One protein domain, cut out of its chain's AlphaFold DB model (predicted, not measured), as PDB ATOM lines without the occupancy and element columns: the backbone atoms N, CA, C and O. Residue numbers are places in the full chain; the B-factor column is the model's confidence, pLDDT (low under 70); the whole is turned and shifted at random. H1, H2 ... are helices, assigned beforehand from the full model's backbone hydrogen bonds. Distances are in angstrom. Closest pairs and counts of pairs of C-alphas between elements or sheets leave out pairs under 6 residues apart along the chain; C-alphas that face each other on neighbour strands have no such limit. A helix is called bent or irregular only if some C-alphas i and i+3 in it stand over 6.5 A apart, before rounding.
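This is residues 114 to 274 of the 561 residues of an uncharacterized protein of bacterium BMS3Abin06 (UniProt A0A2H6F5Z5). A short helix, H2, forms the core, with H1 and H3 packed on one side of it and H5 and H7b on the opposite side; the long H8 folds back from H7b, which it touches with residues 246 to 250 alone, and packs on H4 and H3. H6 continues beyond the end of H5 in nearly the same direction, and H7a folds back along it, so that these two make a hairpin at one end. H2, H3, H7b and H8 form a bundle, a group of helices packed along one another. The printed part has 161 residues with eight named helices, H1 to H8 in order, and no named strand: all helix. It is compact, with a radius of gyration of the C-alphas of 15.8 A and spans of 48 by 42 by 24 A.

H1, residues 114 to 130, begins at C-alpha 114 (134.027, 163.589, 152.274) and is 24.4 A long. H2 is residues 135 to 144, H3 residues 152 to 167, 22.2 A, and H4 residues 172 to 178. H5, residues 183 to 197, measures 21.3 A, and H6 is residues 204 to 213. H7, residues 217 to 241, is assigned as one helix by its hydrogen bonds but is bent, with C-alphas 229 and 232 7.1 A apart. Its arms, H7a, residues 217 to 229, and H7b, residues 232 to 241, stand at a steep tilt of 43 degrees. H8, residues 246 to 270, is 36.0 A long and ends at C-alpha 270 (145.512, 142.756, 165.838); it has a kink of 33 degrees near residue 259.

H1 touches H3 at a steep tilt of 51 degrees, the closest C-alphas, of Ala 126 and Ala 159, being 4.5 A apart. H1 touches H2 at Leu 123 and Gly 141, C-alphas 5.7 A apart. H2 and H3 form a hairpin. H2 touches H7b at a shallow tilt of 21 degrees, opposite ways, closest at the C-alphas of Val 139 and Leu 232, 7.1 A. H5 touches H2 with residues 190 to 194 alone, and touches H7b at a steep tilt of 53 degrees, closest at the C-alphas of Ser 192 and Ala 238, 5.2 A. H6 and H7a, a hairpin, run opposite ways at a shallow tilt of 4 degrees. H8 touches H3, closest at the C-alphas of Met 256 and Gly 165, 4.5 A, and touches H4 with residues 248 to 256 alone. H1 and H8 are apart. Each O i to N i+4 pair is within hydrogen-bond range in H1 to H6 and H7a, against 3 of 6 in H7b and 18 of 21 in H8.

The C-alphas farthest apart, of Ser 178 and Ser 215, are 47.9 A apart. The printed part has no cut and no long link. Mean pLDDT of the printed part is 89.7, and no printed residue is under 70.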
ATOM      1  N   GLY A 114     132.905 164.463 151.923       85.31
ATOM      2  CA  GLY A 114     134.027 163.589 152.274       85.31
ATOM      3  C   GLY A 114     133.623 162.465 153.229       85.31
ATOM      4  O   GLY A 114     134.063 161.335 153.039       85.31
ATOM      5  N   LEU A 115     132.741 162.753 154.192       86.06
ATOM      6  CA  LEU A 115     132.229 161.752 155.128       86.06
ATOM      7  C   LEU A 115     131.414 160.688 154.401       86.06
ATOM      8  O   LEU A 115     131.692 159.499 154.551       86.06
ATOM      9  N   THR A 116     130.451 161.111 153.573       91.50
ATOM     10  CA  THR A 116     129.594 160.163 152.851       91.50
ATOM     11  C   THR A 116     130.419 159.280 151.927       91.50
ATOM     12  O   THR A 116     130.053 158.135 151.696       91.50
ATOM     13  N   ASN A 117     131.564 159.763 151.433       90.62
ATOM     14  CA  ASN A 117     132.478 158.956 150.634       90.62
ATOM     15  C   ASN A 117     133.129 157.829 151.451       90.62
ATOM     16  O   ASN A 117     133.219 156.706 150.955       90.62
ATOM     17  N   SER A 118     133.564 158.102 152.685       88.62
ATOM     18  CA  SER A 118     134.082 157.068 153.594       88.62
ATOM     19  C   SER A 118     132.984 156.091 154.014       88.62
ATOM     20  O   SER A 118     133.184 154.883 153.907       88.62
ATOM     21  N   GLN A 119     131.800 156.596 154.373       91.06
ATOM     22  CA  GLN A 119     130.621 155.768 154.670       91.06
ATOM     23  C   GLN A 119     130.267 154.860 153.489       91.06
ATOM     24  O   GLN A 119     130.107 153.659 153.659       91.06
ATOM     25  N   THR A 120     130.235 155.407 152.271       93.06
ATOM     26  CA  THR A 120     129.942 154.649 151.045       93.06
ATOM     27  C   THR A 120     130.970 153.554 150.790       93.06
ATOM     28  O   THR A 120     130.607 152.475 150.345       93.06
ATOM     29  N   LYS A 121     132.258 153.805 151.056       89.00
ATOM     30  CA  LYS A 121     133.299 152.778 150.902       89.00
ATOM     31  C   LYS A 121     133.060 151.589 151.832       89.00
ATOM     32  O   LYS A 121     133.065 150.465 151.346       89.00
ATOM     33  N   ALA A 122     132.840 151.845 153.122       88.06
ATOM     34  CA  ALA A 122     132.553 150.783 154.085       88.06
ATOM     35  C   ALA A 122     131.239 150.067 153.747       88.06
ATOM     36  O   ALA A 122     131.195 148.845 153.707       88.06
ATOM     37  N   LEU A 123     130.184 150.820 153.434       92.19
ATOM     38  CA  LEU A 123     128.877 150.249 153.136       92.19
ATOM     39  C   LEU A 123     128.869 149.393 151.876       92.19
ATOM     40  O   LEU A 123     128.332 148.300 151.927       92.19
ATOM     41  N   LEU A 124     129.482 149.824 150.770       91.50
ATOM     42  CA  LEU A 124     129.545 148.975 149.573       91.50
ATOM     43  C   LEU A 124     130.270 147.655 149.864       91.50
ATOM     44  O   LEU A 124     129.785 146.608 149.452       91.50
ATOM     45  N   ALA A 125     131.366 147.691 150.630       86.62
ATOM     46  CA  ALA A 125     132.062 146.475 151.047       86.62
ATOM     47  C   ALA A 125     131.191 145.586 151.954       86.62
ATOM     48  O   ALA A 125     131.181 144.367 151.796       86.62
ATOM     49  N   ALA A 126     130.438 146.186 152.882       87.19
ATOM     50  CA  ALA A 126     129.546 145.467 153.786       87.19
ATOM     51  C   ALA A 126     128.382 144.807 153.033       87.19
ATOM     52  O   ALA A 126     128.113 143.631 153.247       87.19
ATOM     53  N   LEU A 127     127.720 145.548 152.140       91.31
ATOM     54  CA  LEU A 127     126.580 145.075 151.352       91.31
ATOM     55  C   LEU A 127     126.998 143.962 150.381       91.31
ATOM     56  O   LEU A 127     126.334 142.932 150.320       91.31
ATOM     57  N   GLU A 128     128.125 144.132 149.682       88.69
ATOM     58  CA  GLU A 128     128.672 143.119 148.771       88.69
ATOM     59  C   GLU A 128     129.074 141.841 149.523       88.69
ATOM     60  O   GLU A 128     128.716 140.742 149.105       88.69
ATOM     61  N   SER A 129     129.759 141.968 150.667       85.81
ATOM     62  CA  SER A 129     130.145 140.825 151.510       85.81
ATOM     63  C   SER A 129     128.932 140.091 152.092       85.81
ATOM     64  O   SER A 129     128.897 138.861 152.145       85.81
ATOM     65  N   ALA A 130     127.911 140.845 152.502       87.19
ATOM     66  CA  ALA A 130     126.671 140.304 153.043       87.19
ATOM     67  C   ALA A 130     125.738 139.730 151.960       87.19
ATOM     68  O   ALA A 130     124.806 138.994 152.286       87.19
ATOM     69  N   GLY A 131     125.960 140.073 150.686       91.62
ATOM     70  CA  GLY A 131     125.094 139.687 149.574       91.62
ATOM     71  C   GLY A 131     123.676 140.255 149.690       91.62
ATOM     72  O   GLY A 131     122.715 139.560 149.359       91.62
ATOM     73  N   THR A 132     123.518 141.468 150.236       92.62
ATOM     74  CA  THR A 132     122.207 142.070 150.539       92.62
ATOM     75  C   THR A 132     122.243 143.598 150.509       92.62
ATOM     76  O   THR A 132     123.273 144.199 150.806       92.62
ATOM     77  N   ASP A 133     121.105 144.243 150.223       93.44
ATOM     78  CA  ASP A 133     120.886 145.692 150.359       93.44
ATOM     79  C   ASP A 133     120.212 146.085 151.694       93.44
ATOM     80  O   ASP A 133     119.450 147.053 151.760       93.44
ATOM     81  N   ASP A 134     120.464 145.315 152.761       94.44
ATOM     82  CA  ASP A 134     119.744 145.399 154.036       94.44
ATOM     83  C   ASP A 134     119.744 146.819 154.651       94.44
ATOM     84  O   ASP A 134     120.802 147.340 155.028       94.44
ATOM     85  N   PRO A 135     118.563 147.439 154.852       96.00
ATOM     86  CA  PRO A 135     118.459 148.752 155.478       96.00
ATOM     87  C   PRO A 135     119.014 148.852 156.900       96.00
ATOM     88  O   PRO A 135     119.450 149.930 157.300       96.00
ATOM     89  N   ILE A 136     119.038 147.759 157.666       95.25
ATOM     90  CA  ILE A 136     119.613 147.753 159.020       95.25
ATOM     91  C   ILE A 136     121.139 147.879 158.932       95.25
ATOM     92  O   ILE A 136     121.740 148.675 159.655       95.25
ATOM     93  N   LEU A 137     121.755 147.163 157.985       93.12
ATOM     94  CA  LEU A 137     123.190 147.240 157.701       93.12
ATOM     95  C   LEU A 137     123.580 148.645 157.242       93.12
ATOM     96  O   LEU A 137     124.574 149.192 157.721       93.12
ATOM     97  N   ALA A 138     122.751 149.270 156.401       93.38
ATOM     98  CA  ALA A 138     122.947 150.654 155.988       93.38
ATOM     99  C   ALA A 138     122.977 151.626 157.182       93.38
ATOM    100  O   ALA A 138     123.921 152.406 157.312       93.38
ATOM    101  N   VAL A 139     121.986 151.548 158.082       93.75
ATOM    102  CA  VAL A 139     121.924 152.405 159.279       93.75
ATOM    103  C   VAL A 139     123.188 152.266 160.120       93.75
ATOM    104  O   VAL A 139     123.818 153.274 160.440       93.75
ATOM    105  N   PHE A 140     123.606 151.040 160.436       90.38
ATOM    106  CA  PHE A 140     124.806 150.833 161.242       90.38
ATOM    107  C   PHE A 140     126.084 151.270 160.531       90.38
ATOM    108  O   PHE A 140     126.935 151.882 161.171       90.38
ATOM    109  N   GLY A 141     126.207 151.068 159.218       89.25
ATOM    110  CA  GLY A 141     127.347 151.585 158.459       89.25
ATOM    111  C   GLY A 141     127.444 153.117 158.482       89.25
ATOM    112  O   GLY A 141     128.547 153.660 158.569       89.25
ATOM    113  N   PHE A 142     126.310 153.830 158.490       90.25
ATOM    114  CA  PHE A 142     126.296 155.285 158.693       90.25
ATOM    115  C   PHE A 142     126.686 155.692 160.124       90.25
ATOM    116  O   PHE A 142     127.309 156.740 160.311       90.25
ATOM    117  N   VAL A 143     126.330 154.884 161.129       88.19
ATOM    118  CA  VAL A 143     126.645 155.147 162.544       88.19
ATOM    119  C   VAL A 143     128.115 154.872 162.867       88.19
ATOM    120  O   VAL A 143     128.714 155.656 163.594       88.19
ATOM    121  N   VAL A 144     128.718 153.804 162.335       88.12
ATOM    122  CA  VAL A 144     130.101 153.429 162.690       88.12
ATOM    123  C   VAL A 144     131.156 154.260 161.965       88.12
ATOM    124  O   VAL A 144     132.231 154.484 162.508       88.12
ATOM    125  N   VAL A 145     130.871 154.766 160.759       88.38
ATOM    126  CA  VAL A 145     131.831 155.588 160.007       88.38
ATOM    127  C   VAL A 145     131.539 157.072 160.217       88.38
ATOM    128  O   VAL A 145     130.677 157.652 159.553       88.38
ATOM    129  N   ARG A 146     132.295 157.700 161.129       82.44
ATOM    130  CA  ARG A 146     132.165 159.133 161.478       82.44
ATOM    131  C   ARG A 146     133.318 160.003 161.004       82.44
ATOM    132  O   ARG A 146     133.171 161.221 160.928       82.44
ATOM    133  N   SER A 147     134.436 159.388 160.630       81.38
ATOM    134  CA  SER A 147     135.628 160.101 160.186       81.38
ATOM    135  C   SER A 147     135.961 159.879 158.713       81.38
ATOM    136  O   SER A 147     135.770 158.804 158.141       81.38
ATOM    137  N   THR A 148     136.522 160.922 158.099       80.50
ATOM    138  CA  THR A 148     137.143 160.855 156.775       80.50
ATOM    139  C   THR A 148     138.578 160.329 156.801       80.50
ATOM    140  O   THR A 148     139.113 160.054 155.730       80.50
ATOM    141  N   SER A 149     139.204 160.222 157.977       77.19
ATOM    142  CA  SER A 149     140.596 159.772 158.137       77.19
ATOM    143  C   SER A 149     140.744 158.246 158.144       77.19
ATOM    144  O   SER A 149     141.848 157.750 157.918       77.19
ATOM    145  N   ALA A 150     139.643 157.514 158.369       82.75
ATOM    146  CA  ALA A 150     139.645 156.061 158.466       82.75
ATOM    147  C   ALA A 150     140.304 155.423 157.235       82.75
ATOM    148  O   ALA A 150     139.964 155.722 156.082       82.75
ATOM    149  N   THR A 151     141.254 154.529 157.491       84.56
ATOM    150  CA  THR A 151     141.992 153.830 156.439       84.56
ATOM    151  C   THR A 151     141.103 152.817 155.715       84.56
ATOM    152  O   THR A 151     140.051 152.411 156.202       84.56
ATOM    153  N   LEU A 152     141.526 152.355 154.534       83.88
ATOM    154  CA  LEU A 152     140.775 151.322 153.809       83.88
ATOM    155  C   LEU A 152     140.669 150.007 154.605       83.88
ATOM    156  O   LEU A 152     139.631 149.349 154.545       83.88
ATOM    157  N   SER A 153     141.717 149.650 155.355       85.75
ATOM    158  CA  SER A 153     141.714 148.472 156.232       85.75
ATOM    159  C   SER A 153     140.665 148.619 157.332       85.75
ATOM    160  O   SER A 153     139.806 147.755 157.475       85.75
ATOM    161  N   GLU A 154     140.656 149.766 158.017       88.56
ATOM    162  CA  GLU A 154     139.662 150.080 159.049       88.56
ATOM    163  C   GLU A 154     138.233 150.078 158.499       88.56
ATOM    164  O   GLU A 154     137.338 149.520 159.121       88.56
ATOM    165  N   LEU A 155     138.003 150.673 157.322       88.56
ATOM    166  CA  LEU A 155     136.683 150.684 156.680       88.56
ATOM    167  C   LEU A 155     136.206 149.274 156.314       88.56
ATOM    168  O   LEU A 155     135.017 148.990 156.439       88.56
ATOM    169  N   THR A 156     137.117 148.394 155.896       88.44
ATOM    170  CA  THR A 156     136.800 146.987 155.599       88.44
ATOM    171  C   THR A 156     136.490 146.216 156.879       88.44
ATOM    172  O   THR A 156     135.524 145.461 156.922       88.44
ATOM    173  N   PHE A 157     137.254 146.450 157.948       91.06
ATOM    174  CA  PHE A 157     136.989 145.849 159.251       91.06
ATOM    175  C   PHE A 157     135.653 146.325 159.841       91.06
ATOM    176  O   PHE A 157     134.865 145.515 160.310       91.06
ATOM    177  N   MET A 158     135.343 147.624 159.761       90.81
ATOM    178  CA  MET A 158     134.048 148.170 160.188       90.81
ATOM    179  C   MET A 158     132.876 147.578 159.394       90.81
ATOM    180  O   MET A 158     131.821 147.312 159.965       90.81
ATOM    181  N   ALA A 159     133.056 147.363 158.089       89.19
ATOM    182  CA  ALA A 159     132.067 146.710 157.239       89.19
ATOM    183  C   ALA A 159     131.781 145.269 157.695       89.19
ATOM    184  O   ALA A 159     130.621 144.884 157.844       89.19
ATOM    185  N   ASP A 160     132.838 144.502 157.963       90.62
ATOM    186  CA  ASP A 160     132.743 143.137 158.475       90.62
ATOM    187  C   ASP A 160     132.106 143.091 159.873       90.62
ATOM    188  O   ASP A 160     131.172 142.327 160.104       90.62
ATOM    189  N   LEU A 161     132.518 143.990 160.771       90.94
ATOM    190  CA  LEU A 161     131.974 144.137 162.122       90.94
ATOM    191  C   LEU A 161     130.449 144.322 162.111       90.94
ATOM    192  O   LEU A 161     129.728 143.630 162.832       90.94
ATOM    193  N   VAL A 162     129.954 145.245 161.280       90.94
ATOM    194  CA  VAL A 162     128.517 145.518 161.143       90.94
ATOM    195  C   VAL A 162     127.789 144.323 160.531       90.94
ATOM    196  O   VAL A 162     126.742 143.927 161.042       90.94
ATOM    197  N   ASN A 163     128.336 143.728 159.468       91.19
ATOM    198  CA  ASN A 163     127.729 142.566 158.824       91.19
ATOM    199  C   ASN A 163     127.585 141.394 159.805       91.19
ATOM    200  O   ASN A 163     126.494 140.847 159.961       91.19
ATOM    201  N   GLN A 164     128.659 141.058 160.523       92.12
ATOM    202  CA  GLN A 164     128.653 139.993 161.519       92.12
ATOM    203  C   GLN A 164     127.664 140.287 162.651       92.12
ATOM    204  O   GLN A 164     126.855 139.430 162.988       92.12
ATOM    205  N   GLY A 165     127.657 141.504 163.201       91.69
ATOM    206  CA  GLY A 165     126.729 141.877 164.274       91.69
ATOM    207  C   GLY A 165     125.246 141.777 163.893       91.69
ATOM    208  O   GLY A 165     124.401 141.521 164.752       91.69
ATOM    209  N   ILE A 166     124.915 141.963 162.614       93.00
ATOM    210  CA  ILE A 166     123.530 141.935 162.130       93.00
ATOM    211  C   ILE A 166     123.110 140.535 161.680       93.00
ATOM    212  O   ILE A 166     122.015 140.090 162.033       93.00
ATOM    213  N   ASN A 167     123.961 139.871 160.895       90.94
ATOM    214  CA  ASN A 167     123.597 138.690 160.113       90.94
ATOM    215  C   ASN A 167     124.117 137.361 160.685       90.94
ATOM    216  O   ASN A 167     123.612 136.313 160.280       90.94
ATOM    217  N   ASN A 168     125.094 137.357 161.603       90.44
ATOM    218  CA  ASN A 168     125.519 136.105 162.241       90.44
ATOM    219  C   ASN A 168     124.461 135.589 163.227       90.44
ATOM    220  O   ASN A 168     123.609 136.333 163.713       90.44
ATOM    221  N   SER A 169     124.555 134.299 163.562       89.62
ATOM    222  CA  SER A 169     123.727 133.710 164.619       89.62
ATOM    223  C   SER A 169     123.990 134.395 165.962       89.62
ATOM    224  O   SER A 169     125.137 134.687 166.296       89.62
ATOM    225  N   GLY A 170     122.921 134.678 166.704       85.81
ATOM    226  CA  GLY A 170     122.918 135.521 167.902       85.81
ATOM    227  C   GLY A 170     122.913 137.029 167.619       85.81
ATOM    228  O   GLY A 170     122.699 137.811 168.540       85.81
ATOM    229  N   GLY A 171     123.115 137.445 166.364       89.88
ATOM    230  CA  GLY A 171     123.119 138.846 165.953       89.88
ATOM    231  C   GLY A 171     121.724 139.463 165.891       89.88
ATOM    232  O   GLY A 171     120.717 138.838 166.222       89.88
ATOM    233  N   PHE A 172     121.651 140.708 165.423       93.25
ATOM    234  CA  PHE A 172     120.433 141.522 165.464       93.25
ATOM    235  C   PHE A 172     119.200 140.834 164.838       93.25
ATOM    236  O   PHE A 172     118.129 140.791 165.445       93.25
ATOM    237  N   ILE A 173     119.322 140.279 163.626       93.56
ATOM    238  CA  ILE A 173     118.190 139.643 162.929       93.56
ATOM    239  C   ILE A 173     117.804 138.305 163.567       93.56
ATOM    240  O   ILE A 173     116.612 138.021 163.738       93.56
ATOM    241  N   ASP A 174     118.796 137.489 163.928       93.31
ATOM    242  CA  ASP A 174     118.564 136.197 164.582       93.31
ATOM    243  C   ASP A 174     117.854 136.400 165.926       93.31
ATOM    244  O   ASP A 174     116.885 135.708 166.239       93.31
ATOM    245  N   TYR A 175     118.238 137.447 166.664       91.88
ATOM    246  CA  TYR A 175     117.579 137.838 167.900       91.88
ATOM    247  C   TYR A 175     116.098 138.167 167.702       91.88
ATOM    248  O   TYR A 175     115.237 137.623 168.402       91.88
ATOM    249  N   LEU A 176     115.780 139.042 166.741       92.12
ATOM    250  CA  LEU A 176     114.399 139.439 166.462       92.12
ATOM    251  C   LEU A 176     113.537 138.226 166.090       92.12
ATOM    252  O   LEU A 176     112.443 138.052 166.632       92.12
ATOM    253  N   THR A 177     114.032 137.373 165.191       94.19
ATOM    254  CA  THR A 177     113.290 136.184 164.740       94.19
ATOM    255  C   THR A 177     113.100 135.158 165.854       94.19
ATOM    256  O   THR A 177     111.985 134.669 166.050       94.19
ATOM    257  N   SER A 178     114.142 134.901 166.648       90.94
ATOM    258  CA  SER A 178     114.087 134.010 167.812       90.94
ATOM    259  C   SER A 178     113.118 134.504 168.893       90.94
ATOM    260  O   SER A 178     112.552 133.700 169.632       90.94
ATOM    261  N   ASN A 179     112.857 135.814 168.947       85.56
ATOM    262  CA  ASN A 179     111.946 136.447 169.902       85.56
ATOM    263  C   ASN A 179     110.562 136.791 169.319       85.56
ATOM    264  O   ASN A 179     109.840 137.646 169.847       85.56
ATOM    265  N   GLY A 180     110.157 136.082 168.260       86.69
ATOM    266  CA  GLY A 180     108.785 136.080 167.752       86.69
ATOM    267  C   GLY A 180     108.472 137.152 166.708       86.69
ATOM    268  O   GLY A 180     107.310 137.285 166.324       86.69
ATOM    269  N   VAL A 181     109.470 137.898 166.221       92.00
ATOM    270  CA  VAL A 181     109.280 138.801 165.079       92.00
ATOM    271  C   VAL A 181     109.260 137.980 163.792       92.00
ATOM    272  O   VAL A 181     110.213 137.287 163.440       92.00
ATOM    273  N   THR A 182     108.147 138.047 163.072       95.00
ATOM    274  CA  THR A 182     107.944 137.272 161.845       95.00
ATOM    275  C   THR A 182     108.729 137.848 160.665       95.00
ATOM    276  O   THR A 182     109.019 139.042 160.603       95.00
ATOM    277  N   SER A 183     108.989 137.024 159.649       95.75
ATOM    278  CA  SER A 183     109.620 137.471 158.397       95.75
ATOM    279  C   SER A 183     108.846 138.595 157.694       95.75
ATOM    280  O   SER A 183     109.452 139.486 157.104       95.75
ATOM    281  N   THR A 184     107.511 138.597 157.793       97.19
ATOM    282  CA  THR A 184     106.664 139.669 157.243       97.19
ATOM    283  C   THR A 184     106.864 140.980 158.000       97.19
ATOM    284  O   THR A 184     107.005 142.028 157.372       97.19
ATOM    285  N   GLN A 185     106.943 140.927 159.334       97.06
ATOM    286  CA  GLN A 185     107.264 142.102 160.148       97.06
ATOM    287  C   GLN A 185     108.676 142.610 159.843       97.06
ATOM    288  O   GLN A 185     108.852 143.811 159.693       97.06
ATOM    289  N   ILE A 186     109.667 141.733 159.644       97.00
ATOM    290  CA  ILE A 186     111.029 142.140 159.248       97.00
ATOM    291  C   ILE A 186     111.045 142.811 157.867       97.00
ATOM    292  O   ILE A 186     111.744 143.803 157.674       97.00
ATOM    293  N   ALA A 187     110.266 142.322 156.900       96.06
ATOM    294  CA  ALA A 187     110.159 142.970 155.593       96.06
ATOM    295  C   ALA A 187     109.528 144.373 155.701       96.06
ATOM    296  O   ALA A 187     110.064 145.339 155.155       96.06
ATOM    297  N   ALA A 188     108.433 144.504 156.461       97.50
ATOM    298  CA  ALA A 188     107.796 145.795 156.733       97.50
ATOM    299  C   ALA A 188     108.734 146.751 157.491       97.50
ATOM    300  O   ALA A 188     108.791 147.943 157.191       97.50
ATOM    301  N   TYR A 189     109.518 146.214 158.422       97.56
ATOM    302  CA  TYR A 189     110.525 146.932 159.193       97.56
ATOM    303  C   TYR A 189     111.598 147.546 158.302       97.56
ATOM    304  O   TYR A 189     111.810 148.757 158.332       97.56
ATOM    305  N   LYS A 190     112.208 146.733 157.435       97.06
ATOM    306  CA  LYS A 190     113.219 147.177 156.469       97.06
ATOM    307  C   LYS A 190     112.674 148.255 155.526       97.06
ATOM    308  O   LYS A 190     113.312 149.290 155.351       97.06
ATOM    309  N   SER A 191     111.461 148.076 154.999       96.69
ATOM    310  CA  SER A 191     110.801 149.087 154.156       96.69
ATOM    311  C   SER A 191     110.515 150.398 154.912       96.69
ATOM    312  O   SER A 191     110.731 151.496 154.384       96.69
ATOM    313  N   SER A 192     110.095 150.305 156.179       97.25
ATOM    314  CA  SER A 192     109.871 151.479 157.028       97.25
ATOM    315  C   SER A 192     111.168 152.224 157.349       97.25
ATOM    316  O   SER A 192     111.130 153.453 157.426       97.25
ATOM    317  N   ILE A 193     112.297 151.527 157.521       97.56
ATOM    318  CA  ILE A 193     113.612 152.155 157.722       97.56
ATOM    319  C   ILE A 193     113.961 153.025 156.513       97.56
ATOM    320  O   ILE A 193     114.242 154.209 156.680       97.56
ATOM    321  N   VAL A 194     113.878 152.474 155.294       97.19
ATOM    322  CA  VAL A 194     114.177 153.220 154.057       97.19
ATOM    323  C   VAL A 194     113.306 154.468 153.954       97.19
ATOM    324  O   VAL A 194     113.822 155.566 153.752       97.19
ATOM    325  N   SER A 195     112.000 154.317 154.176       96.31
ATOM    326  CA  SER A 195     111.040 155.423 154.075       96.31
ATOM    327  C   SER A 195     111.325 156.545 155.082       96.31
ATOM    328  O   SER A 195     111.233 157.724 154.744       96.31
ATOM    329  N   LYS A 196     111.729 156.194 156.311       95.56
ATOM    330  CA  LYS A 196     112.107 157.156 157.359       95.56
ATOM    331  C   LYS A 196     113.444 157.844 157.076       95.56
ATOM    332  O   LYS A 196     113.571 159.046 157.299       95.56
ATOM    333  N   LEU A 197     114.436 157.124 156.544       95.62
ATOM    334  CA  LEU A 197     115.698 157.732 156.098       95.62
ATOM    335  C   LEU A 197     115.477 158.711 154.928       95.62
ATOM    336  O   LEU A 197     116.204 159.707 154.810       95.62
ATOM    337  N   ALA A 198     114.492 158.417 154.072       95.19
ATOM    338  CA  ALA A 198     114.117 159.199 152.895       95.19
ATOM    339  C   ALA A 198     113.189 160.390 153.190       95.19
ATOM    340  O   ALA A 198     112.892 161.156 152.272       95.19
ATOM    341  N   ASP A 199     112.731 160.572 154.436       93.75
ATOM    342  CA  ASP A 199     111.840 161.681 154.778       93.75
ATOM    343  C   ASP A 199     112.494 163.035 154.446       93.75
ATOM    344  O   ASP A 199     113.558 163.395 154.957       93.75
ATOM    345  N   LYS A 200     111.839 163.812 153.578       91.75
ATOM    346  CA  LYS A 200     112.381 165.072 153.044       91.75
ATOM    347  C   LYS A 200     112.495 166.200 154.074       91.75
ATOM    348  O   LYS A 200     113.140 167.210 153.794       91.75
ATOM    349  N   SER A 201     111.833 166.067 155.220       90.12
ATOM    350  CA  SER A 201     111.764 167.084 156.272       90.12
ATOM    351  C   SER A 201     112.634 166.743 157.479       90.12
ATOM    352  O   SER A 201     113.218 167.641 158.078       90.12
ATOM    353  N   SER A 202     112.754 165.457 157.807       88.56
ATOM    354  CA  SER A 202     113.378 164.992 159.042       88.56
ATOM    355  C   SER A 202     114.214 163.721 158.893       88.56
ATOM    356  O   SER A 202     114.667 163.195 159.911       88.56
ATOM    357  N   GLY A 203     114.398 163.208 157.676       90.25
ATOM    358  CA  GLY A 203     115.186 162.012 157.399       90.25
ATOM    359  C   GLY A 203     116.692 162.277 157.380       90.25
ATOM    360  O   GLY A 203     117.155 163.411 157.252       90.25
ATOM    361  N   TYR A 204     117.481 161.208 157.472       91.31
ATOM    362  CA  TYR A 204     118.947 161.279 157.429       91.31
ATOM    363  C   TYR A 204     119.466 161.985 156.165       91.31
ATOM    364  O   TYR A 204     120.339 162.849 156.238       91.31
ATOM    365  N   SER A 205     118.882 161.661 155.006       92.31
ATOM    366  CA  SER A 205     119.239 162.248 153.706       92.31
ATOM    367  C   SER A 205     119.122 163.782 153.694       92.31
ATOM    368  O   SER A 205     120.021 164.471 153.199       92.31
ATOM    369  N   LYS A 206     118.078 164.321 154.338       93.94
ATOM    370  CA  LYS A 206     117.857 165.758 154.528       93.94
ATOM    371  C   LYS A 206     118.954 166.404 155.373       93.94
ATOM    372  O   LYS A 206     119.518 167.400 154.936       93.94
ATOM    373  N   PHE A 207     119.314 165.836 156.523       92.00
ATOM    374  CA  PHE A 207     120.362 166.420 157.372       92.00
ATOM    375  C   PHE A 207     121.753 166.357 156.739       92.00
ATOM    376  O   PHE A 207     122.549 167.284 156.884       92.00
ATOM    377  N   ILE A 208     122.049 165.303 155.975       92.44
ATOM    378  CA  ILE A 208     123.287 165.244 155.192       92.44
ATOM    379  C   ILE A 208     123.293 166.306 154.090       92.44
ATOM    380  O   ILE A 208     124.330 166.931 153.861       92.44
ATOM    381  N   LYS A 209     122.151 166.562 153.438       93.69
ATOM    382  CA  LYS A 209     122.023 167.702 152.526       93.69
ATOM    383  C   LYS A 209     122.269 169.025 153.252       93.69
ATOM    384  O   LYS A 209     123.086 169.805 152.779       93.69
ATOM    385  N   ASP A 210     121.630 169.255 154.396       93.56
ATOM    386  CA  ASP A 210     121.791 170.494 155.169       93.56
ATOM    387  C   ASP A 210     123.248 170.714 155.587       93.56
ATOM    388  O   ASP A 210     123.758 171.828 155.511       93.56
ATOM    389  N   SER A 211     123.955 169.638 155.939       91.25
ATOM    390  CA  SER A 211     125.386 169.682 156.234       91.25
ATOM    391  C   SER A 211     126.229 170.126 155.033       91.25
ATOM    392  O   SER A 211     127.194 170.872 155.193       91.25
ATOM    393  N   VAL A 212     125.881 169.686 153.821       91.12
ATOM    394  CA  VAL A 212     126.564 170.100 152.584       91.12
ATOM    395  C   VAL A 212     126.196 171.534 152.199       91.12
ATOM    396  O   VAL A 212     127.062 172.296 151.765       91.12
ATOM    397  N   ASP A 213     124.937 171.924 152.377       91.44
ATOM    398  CA  ASP A 213     124.433 173.256 152.039       91.44
ATOM    399  C   ASP A 213     124.913 174.334 153.024       91.44
ATOM    400  O   ASP A 213     125.041 175.493 152.628       91.44
ATOM    401  N   ALA A 214     125.254 173.954 154.259       90.44
ATOM    402  CA  ALA A 214     125.717 174.840 155.324       90.44
ATOM    403  C   ALA A 214     126.815 175.822 154.881       90.44
ATOM    404  O   ALA A 214     127.722 175.487 154.109       90.44
ATOM    405  N   SER A 215     126.729 177.047 155.397       85.62
ATOM    406  CA  SER A 215     127.626 178.154 155.045       85.62
ATOM    407  C   SER A 215     128.823 178.276 155.988       85.62
ATOM    408  O   SER A 215     129.826 178.902 155.652       85.62
ATOM    409  N   THR A 216     128.728 177.649 157.160       83.75
ATOM    410  CA  THR A 216     129.770 177.637 158.187       83.75
ATOM    411  C   THR A 216     130.082 176.214 158.646       83.75
ATOM    412  O   THR A 216     129.238 175.317 158.576       83.75
ATOM    413  N   ASP A 217     131.287 176.005 159.177       76.62
ATOM    414  CA  ASP A 217     131.676 174.709 159.745       76.62
ATOM    415  C   ASP A 217     130.806 174.315 160.941       76.62
ATOM    416  O   ASP A 217     130.462 173.144 161.096       76.62
ATOM    417  N   ALA A 218     130.405 175.289 161.761       78.25
ATOM    418  CA  ALA A 218     129.532 175.049 162.905       78.25
ATOM    419  C   ALA A 218     128.164 174.505 162.462       78.25
ATOM    420  O   ALA A 218     127.728 173.475 162.968       78.25
ATOM    421  N   GLU A 219     127.518 175.133 161.473       85.38
ATOM    422  CA  GLU A 219     126.244 174.659 160.906       85.38
ATOM    423  C   GLU A 219     126.384 173.270 160.270       85.38
ATOM    424  O   GLU A 219     125.547 172.391 160.480       85.38
ATOM    425  N   LYS A 220     127.475 173.050 159.529       84.88
ATOM    426  CA  LYS A 220     127.777 171.771 158.882       84.88
ATOM    427  C   LYS A 220     127.896 170.634 159.890       84.88
ATOM    428  O   LYS A 220     127.344 169.554 159.659       84.88
ATOM    429  N   LEU A 221     128.655 170.851 160.963       79.69
ATOM    430  CA  LEU A 221     128.872 169.870 162.027       79.69
ATOM    431  C   LEU A 221     127.601 169.676 162.857       79.69
ATOM    432  O   LEU A 221     127.276 168.542 163.200       79.69
ATOM    433  N   ASN A 222     126.832 170.744 163.087       82.19
ATOM    434  CA  ASN A 222     125.539 170.666 163.757       82.19
ATOM    435  C   ASN A 222     124.564 169.739 163.011       82.19
ATOM    436  O   ASN A 222     124.047 168.783 163.586       82.19
ATOM    437  N   ALA A 223     124.400 169.946 161.701       88.38
ATOM    438  CA  ALA A 223     123.549 169.098 160.867       88.38
ATOM    439  C   ALA A 223     124.023 167.631 160.833       88.38
ATOM    440  O   ALA A 223     123.202 166.715 160.815       88.38
ATOM    441  N   ARG A 224     125.342 167.373 160.889       86.12
ATOM    442  CA  ARG A 224     125.879 166.004 161.030       86.12
ATOM    443  C   ARG A 224     125.520 165.374 162.373       86.12
ATOM    444  O   ARG A 224     125.120 164.213 162.397       86.12
ATOM    445  N   GLY A 225     125.649 166.123 163.465       83.31
ATOM    446  CA  GLY A 225     125.260 165.682 164.807       83.31
ATOM    447  C   GLY A 225     123.772 165.356 164.915       83.31
ATOM    448  O   GLY A 225     123.389 164.369 165.540       83.31
ATOM    449  N   GLU A 226     122.925 166.129 164.237       86.44
ATOM    450  CA  GLU A 226     121.494 165.830 164.132       86.44
ATOM    451  C   GLU A 226     121.219 164.592 163.272       86.44
ATOM    452  O   GLU A 226     120.435 163.733 163.669       86.44
ATOM    453  N   ALA A 227     121.897 164.441 162.128       87.56
ATOM    454  CA  ALA A 227     121.788 163.233 161.307       87.56
ATOM    455  C   ALA A 227     122.150 161.979 162.119       87.56
ATOM    456  O   ALA A 227     121.462 160.961 162.068       87.56
ATOM    457  N   ALA A 228     123.224 162.081 162.899       83.62
ATOM    458  CA  ALA A 228     123.738 161.032 163.754       83.62
ATOM    459  C   ALA A 228     122.765 160.582 164.841       83.62
ATOM    460  O   ALA A 228     122.542 159.382 164.994       83.62
ATOM    461  N   SER A 229     122.199 161.534 165.586       80.81
ATOM    462  CA  SER A 229     121.312 161.239 166.715       80.81
ATOM    463  C   SER A 229     119.999 160.579 166.279       80.81
ATOM    464  O   SER A 229     119.329 159.947 167.094       80.81
ATOM    465  N   LYS A 230     119.645 160.678 164.989       83.31
ATOM    466  CA  LYS A 230     118.436 160.073 164.417       83.31
ATOM    467  C   LYS A 230     118.625 158.683 163.820       83.31
ATOM    468  O   LYS A 230     117.638 157.970 163.675       83.31
ATOM    469  N   LEU A 231     119.847 158.278 163.466       89.25
ATOM    470  CA  LEU A 231     120.074 157.018 162.745       89.25
ATOM    471  C   LEU A 231     119.538 155.799 163.507       89.25
ATOM    472  O   LEU A 231     118.757 155.029 162.952       89.25
ATOM    473  N   LEU A 232     119.898 155.646 164.784       89.88
ATOM    474  CA  LEU A 232     119.399 154.526 165.590       89.88
ATOM    475  C   LEU A 232     117.913 154.692 165.958       89.88
ATOM    476  O   LEU A 232     117.206 153.696 166.091       89.88
ATOM    477  N   LEU A 233     117.406 155.927 166.049       88.12
ATOM    478  CA  LEU A 233     115.982 156.192 166.299       88.12
ATOM    479  C   LEU A 233     115.098 155.669 165.169       88.12
ATOM    480  O   LEU A 233     114.039 155.104 165.432       88.12
ATOM    481  N   VAL A 234     115.565 155.763 163.922       92.69
ATOM    482  CA  VAL A 234     114.860 155.185 162.773       92.69
ATOM    483  C   VAL A 234     114.628 153.682 162.949       92.69
ATOM    484  O   VAL A 234     113.554 153.203 162.586       92.69
ATOM    485  N   LEU A 235     115.586 152.949 163.532       93.31
ATOM    486  CA  LEU A 235     115.418 151.523 163.835       93.31
ATOM    487  C   LEU A 235     114.294 151.321 164.853       93.31
ATOM    488  O   LEU A 235     113.393 150.526 164.635       93.31
ATOM    489  N   VAL A 236     114.271 152.084 165.941       90.69
ATOM    490  CA  VAL A 236     113.228 151.933 166.965       90.69
ATOM    491  C   VAL A 236     111.842 152.283 166.412       90.69
ATOM    492  O   VAL A 236     110.915 151.478 166.501       90.69
ATOM    493  N   GLU A 237     111.683 153.434 165.763       91.00
ATOM    494  CA  GLU A 237     110.381 153.878 165.252       91.00
ATOM    495  C   GLU A 237     109.834 152.996 164.117       91.00
ATOM    496  O   GLU A 237     108.616 152.881 163.929       91.00
ATOM    497  N   ALA A 238     110.716 152.386 163.318       95.06
ATOM    498  CA  ALA A 238     110.307 151.475 162.257       95.06
ATOM    499  C   ALA A 238     109.613 150.220 162.812       95.06
ATOM    500  O   ALA A 238     108.743 149.666 162.136       95.06
ATOM    501  N   ALA A 239     109.924 149.793 164.044       93.25
ATOM    502  CA  ALA A 239     109.310 148.617 164.663       93.25
ATOM    503  C   ALA A 239     107.808 148.802 164.892       93.25
ATOM    504  O   ALA A 239     107.013 147.921 164.557       93.25
ATOM    505  N   THR A 240     107.406 149.986 165.367       89.62
ATOM    506  CA  THR A 240     105.991 150.340 165.546       89.62
ATOM    507  C   THR A 240     105.238 150.271 164.219       89.62
ATOM    508  O   THR A 240     104.162 149.682 164.150       89.62
ATOM    509  N   THR A 241     105.825 150.811 163.147       93.50
ATOM    510  CA  THR A 241     105.224 150.780 161.799       93.50
ATOM    511  C   THR A 241     105.118 149.350 161.265       93.50
ATOM    512  O   THR A 241     104.137 148.989 160.619       93.50
ATOM    513  N   ALA A 242     106.105 148.512 161.578       95.00
ATOM    514  CA  ALA A 242     106.136 147.101 161.221       95.00
ATOM    515  C   ALA A 242     105.236 146.211 162.096       95.00
ATOM    516  O   ALA A 242     105.116 145.017 161.826       95.00
ATOM    517  N   GLY A 243     104.602 146.764 163.135       91.06
ATOM    518  CA  GLY A 243     103.664 146.043 163.989       91.06
ATOM    519  C   GLY A 243     104.323 145.091 164.989       91.06
ATOM    520  O   GLY A 243     103.755 144.036 165.270       91.06
ATOM    521  N   PHE A 244     105.507 145.420 165.517       89.81
ATOM    522  CA  PHE A 244     106.103 144.707 166.655       89.81
ATOM    523  C   PHE A 244     106.674 145.671 167.704       89.81
ATOM    524  O   PHE A 244     106.834 146.865 167.457       89.81
ATOM    525  N   SER A 245     106.938 145.159 168.911       85.12
ATOM    526  CA  SER A 245     107.401 145.996 170.021       85.12
ATOM    527  C   SER A 245     108.790 146.569 169.750       85.12
ATOM    528  O   SER A 245     109.729 145.832 169.452       85.12
ATOM    529  N   GLN A 246     108.936 147.872 169.985       85.25
ATOM    530  CA  GLN A 246     110.224 148.555 170.033       85.25
ATOM    531  C   GLN A 246     111.192 147.934 171.053       85.25
ATOM    532  O   GLN A 246     112.400 148.100 170.923       85.25
ATOM    533  N   ASP A 247     110.693 147.260 172.104       82.00
ATOM    534  CA  ASP A 247     111.557 146.591 173.100       82.00
ATOM    535  C   ASP A 247     112.414 145.523 172.420       82.00
ATOM    536  O   ASP A 247     113.601 145.440 172.705       82.00
ATOM    537  N   ARG A 248     111.873 144.833 171.407       83.69
ATOM    538  CA  ARG A 248     112.627 143.838 170.636       83.69
ATOM    539  C   ARG A 248     113.813 144.432 169.885       83.69
ATOM    540  O   ARG A 248     114.823 143.759 169.745       83.69
ATOM    541  N   VAL A 249     113.711 145.677 169.411       90.38
ATOM    542  CA  VAL A 249     114.832 146.369 168.747       90.38
ATOM    543  C   VAL A 249     115.934 146.701 169.748       90.38
ATOM    544  O   VAL A 249     117.102 146.456 169.462       90.38
ATOM    545  N   LEU A 250     115.565 147.229 170.920       84.81
ATOM    546  CA  LEU A 250     116.535 147.548 171.970       84.81
ATOM    547  C   LEU A 250     117.228 146.289 172.499       84.81
ATOM    548  O   LEU A 250     118.434 146.303 172.711       84.81
ATOM    549  N   GLU A 251     116.482 145.198 172.660       81.62
ATOM    550  CA  GLU A 251     117.027 143.887 173.014       81.62
ATOM    551  C   GLU A 251     117.958 143.344 171.915       81.62
ATOM    552  O   GLU A 251     119.060 142.890 172.206       81.62
ATOM    553  N   ALA A 252     117.588 143.475 170.636       88.81
ATOM    554  CA  ALA A 252     118.417 143.025 169.517       88.81
ATOM    555  C   ALA A 252     119.757 143.779 169.398       88.81
ATOM    556  O   ALA A 252     120.718 143.228 168.854       88.81
ATOM    557  N   PHE A 253     119.866 145.006 169.928       88.19
ATOM    558  CA  PHE A 253     121.163 145.679 170.059       88.19
ATOM    559  C   PHE A 253     122.112 144.944 171.008       88.19
ATOM    560  O   PHE A 253     123.318 144.948 170.763       88.19
ATOM    561  N   ASN A 254     121.597 144.275 172.041       80.38
ATOM    562  CA  ASN A 254     122.422 143.469 172.937       80.38
ATOM    563  C   ASN A 254     122.941 142.215 172.222       80.38
ATOM    564  O   ASN A 254     124.143 141.950 172.271       80.38
ATOM    565  N   GLY A 255     122.076 141.529 171.463       82.88
ATOM    566  CA  GLY A 255     122.477 140.409 170.603       82.88
ATOM    567  C   GLY A 255     123.585 140.809 169.624       82.88
ATOM    568  O   GLY A 255     124.633 140.169 169.560       82.88
ATOM    569  N   MET A 256     123.436 141.956 168.954       88.81
ATOM    570  CA  MET A 256     124.506 142.535 168.132       88.81
ATOM    571  C   MET A 256     125.780 142.831 168.941       88.81
ATOM    572  O   MET A 256     126.881 142.487 168.507       88.81
ATOM    573  N   GLY A 257     125.649 143.440 170.122       86.44
ATOM    574  CA  GLY A 257     126.762 143.764 171.019       86.44
ATOM    575  C   GLY A 257     127.566 142.538 171.460       86.44
ATOM    576  O   GLY A 257     128.791 142.618 171.543       86.44
ATOM    577  N   SER A 258     126.909 141.387 171.647       84.00
ATOM    578  CA  SER A 258     127.555 140.109 171.986       84.00
ATOM    579  C   SER A 258     128.558 139.611 170.948       84.00
ATOM    580  O   SER A 258     129.510 138.912 171.293       84.00
ATOM    581  N   ILE A 259     128.391 140.031 169.696       88.94
ATOM    582  CA  ILE A 259     129.273 139.691 168.579       88.94
ATOM    583  C   ILE A 259     130.271 140.822 168.337       88.94
ATOM    584  O   ILE A 259     131.479 140.600 168.233       88.94
ATOM    585  N   VAL A 260     129.768 142.055 168.272       89.75
ATOM    586  CA  VAL A 260     130.542 143.237 167.882       89.75
ATOM    587  C   VAL A 260     131.616 143.582 168.908       89.75
ATOM    588  O   VAL A 260     132.749 143.854 168.518       89.75
ATOM    589  N   VAL A 261     131.317 143.545 170.210       87.50
ATOM    590  CA  VAL A 261     132.283 143.956 171.244       87.50
ATOM    591  C   VAL A 261     133.523 143.040 171.265       87.50
ATOM    592  O   VAL A 261     134.641 143.562 171.192       87.50
ATOM    593  N   PRO A 262     133.399 141.694 171.283       87.75
ATOM    594  CA  PRO A 262     134.565 140.809 171.199       87.75
ATOM    595  C   PRO A 262     135.363 140.952 169.898       87.75
ATOM    596  O   PRO A 262     136.599 140.953 169.931       87.75
ATOM    597  N   LEU A 263     134.676 141.100 168.757       89.88
ATOM    598  CA  LEU A 263     135.323 141.307 167.460       89.88
ATOM    599  C   LEU A 263     136.118 142.611 167.449       89.88
ATOM    600  O   LEU A 263     137.291 142.606 167.080       89.88
ATOM    601  N   MET A 264     135.524 143.707 167.921       91.00
ATOM    602  CA  MET A 264     136.176 145.013 167.998       91.00
ATOM    603  C   MET A 264     137.427 144.969 168.887       91.00
ATOM    604  O   MET A 264     138.484 145.440 168.469       91.00
ATOM    605  N   ASN A 265     137.357 144.334 170.062       88.44
ATOM    606  CA  ASN A 265     138.514 144.164 170.955       88.44
ATOM    607  C   ASN A 265     139.653 143.359 170.303       88.44
ATOM    608  O   ASN A 265     140.836 143.683 170.455       88.44
ATOM    609  N   THR A 266     139.295 142.319 169.546       91.56
ATOM    610  CA  THR A 266     140.253 141.512 168.777       91.56
ATOM    611  C   THR A 266     140.887 142.335 167.656       91.56
ATOM    612  O   THR A 266     142.108 142.329 167.515       91.56
ATOM    613  N   GLY A 267     140.087 143.107 166.917       91.75
ATOM    614  CA  GLY A 267     140.564 143.983 165.848       91.75
ATOM    615  C   GLY A 267     141.542 145.047 166.343       91.75
ATOM    616  O   GLY A 267     142.561 145.285 165.699       91.75
ATOM    617  N   VAL A 268     141.293 145.639 167.518       89.69
ATOM    618  CA  VAL A 268     142.243 146.574 168.154       89.69
ATOM    619  C   VAL A 268     143.559 145.871 168.489       89.69
ATOM    620  O   VAL A 268     144.633 146.399 168.210       89.69
ATOM    621  N   THR A 269     143.489 144.662 169.049       91.44
ATOM    622  CA  THR A 269     144.679 143.875 169.420       91.44
ATOM    623  C   THR A 269     145.518 143.488 168.198       91.44
ATOM    624  O   THR A 269     146.747 143.525 168.254       91.44
ATOM    625  N   ASN A 270     144.862 143.146 167.089       92.06
ATOM    626  CA  ASN A 270     145.512 142.756 165.838       92.06
ATOM    627  C   ASN A 270     145.993 143.952 164.999       92.06
ATOM    628  O   ASN A 270     146.791 143.768 164.081       92.06
ATOM    629  N   GLY A 271     145.536 145.169 165.311       88.50
ATOM    630  CA  GLY A 271     145.824 146.373 164.531       88.50
ATOM    631  C   GLY A 271     144.963 146.531 163.270       88.50
ATOM    632  O   GLY A 271     145.308 147.336 162.409       88.50
ATOM    633  N   ASP A 272     143.851 145.797 163.163       90.62
ATOM    634  CA  ASP A 272     142.879 145.916 162.065       90.62
ATOM    635  C   ASP A 272     142.074 147.223 162.162       90.62
ATOM    636  O   ASP A 272     141.658 147.798 161.151       90.62
ATOM    637  N   ILE A 273     141.887 147.704 163.396       90.12
ATOM    638  CA  ILE A 273     141.266 148.983 163.729       90.12
ATOM    639  C   ILE A 273     142.063 149.702 164.814       90.12
ATOM    640  O   ILE A 273     142.587 149.075 165.733       90.12
ATOM    641  N   SER A 274     142.180 151.029 164.726       86.19
ATOM    642  CA  SER A 274     142.855 151.794 165.777       86.19
ATOM    643  C   SER A 274     141.999 151.905 167.047       86.19
ATOM    644  O   SER A 274     140.768 151.938 166.988       86.19
TER     645      SER A 274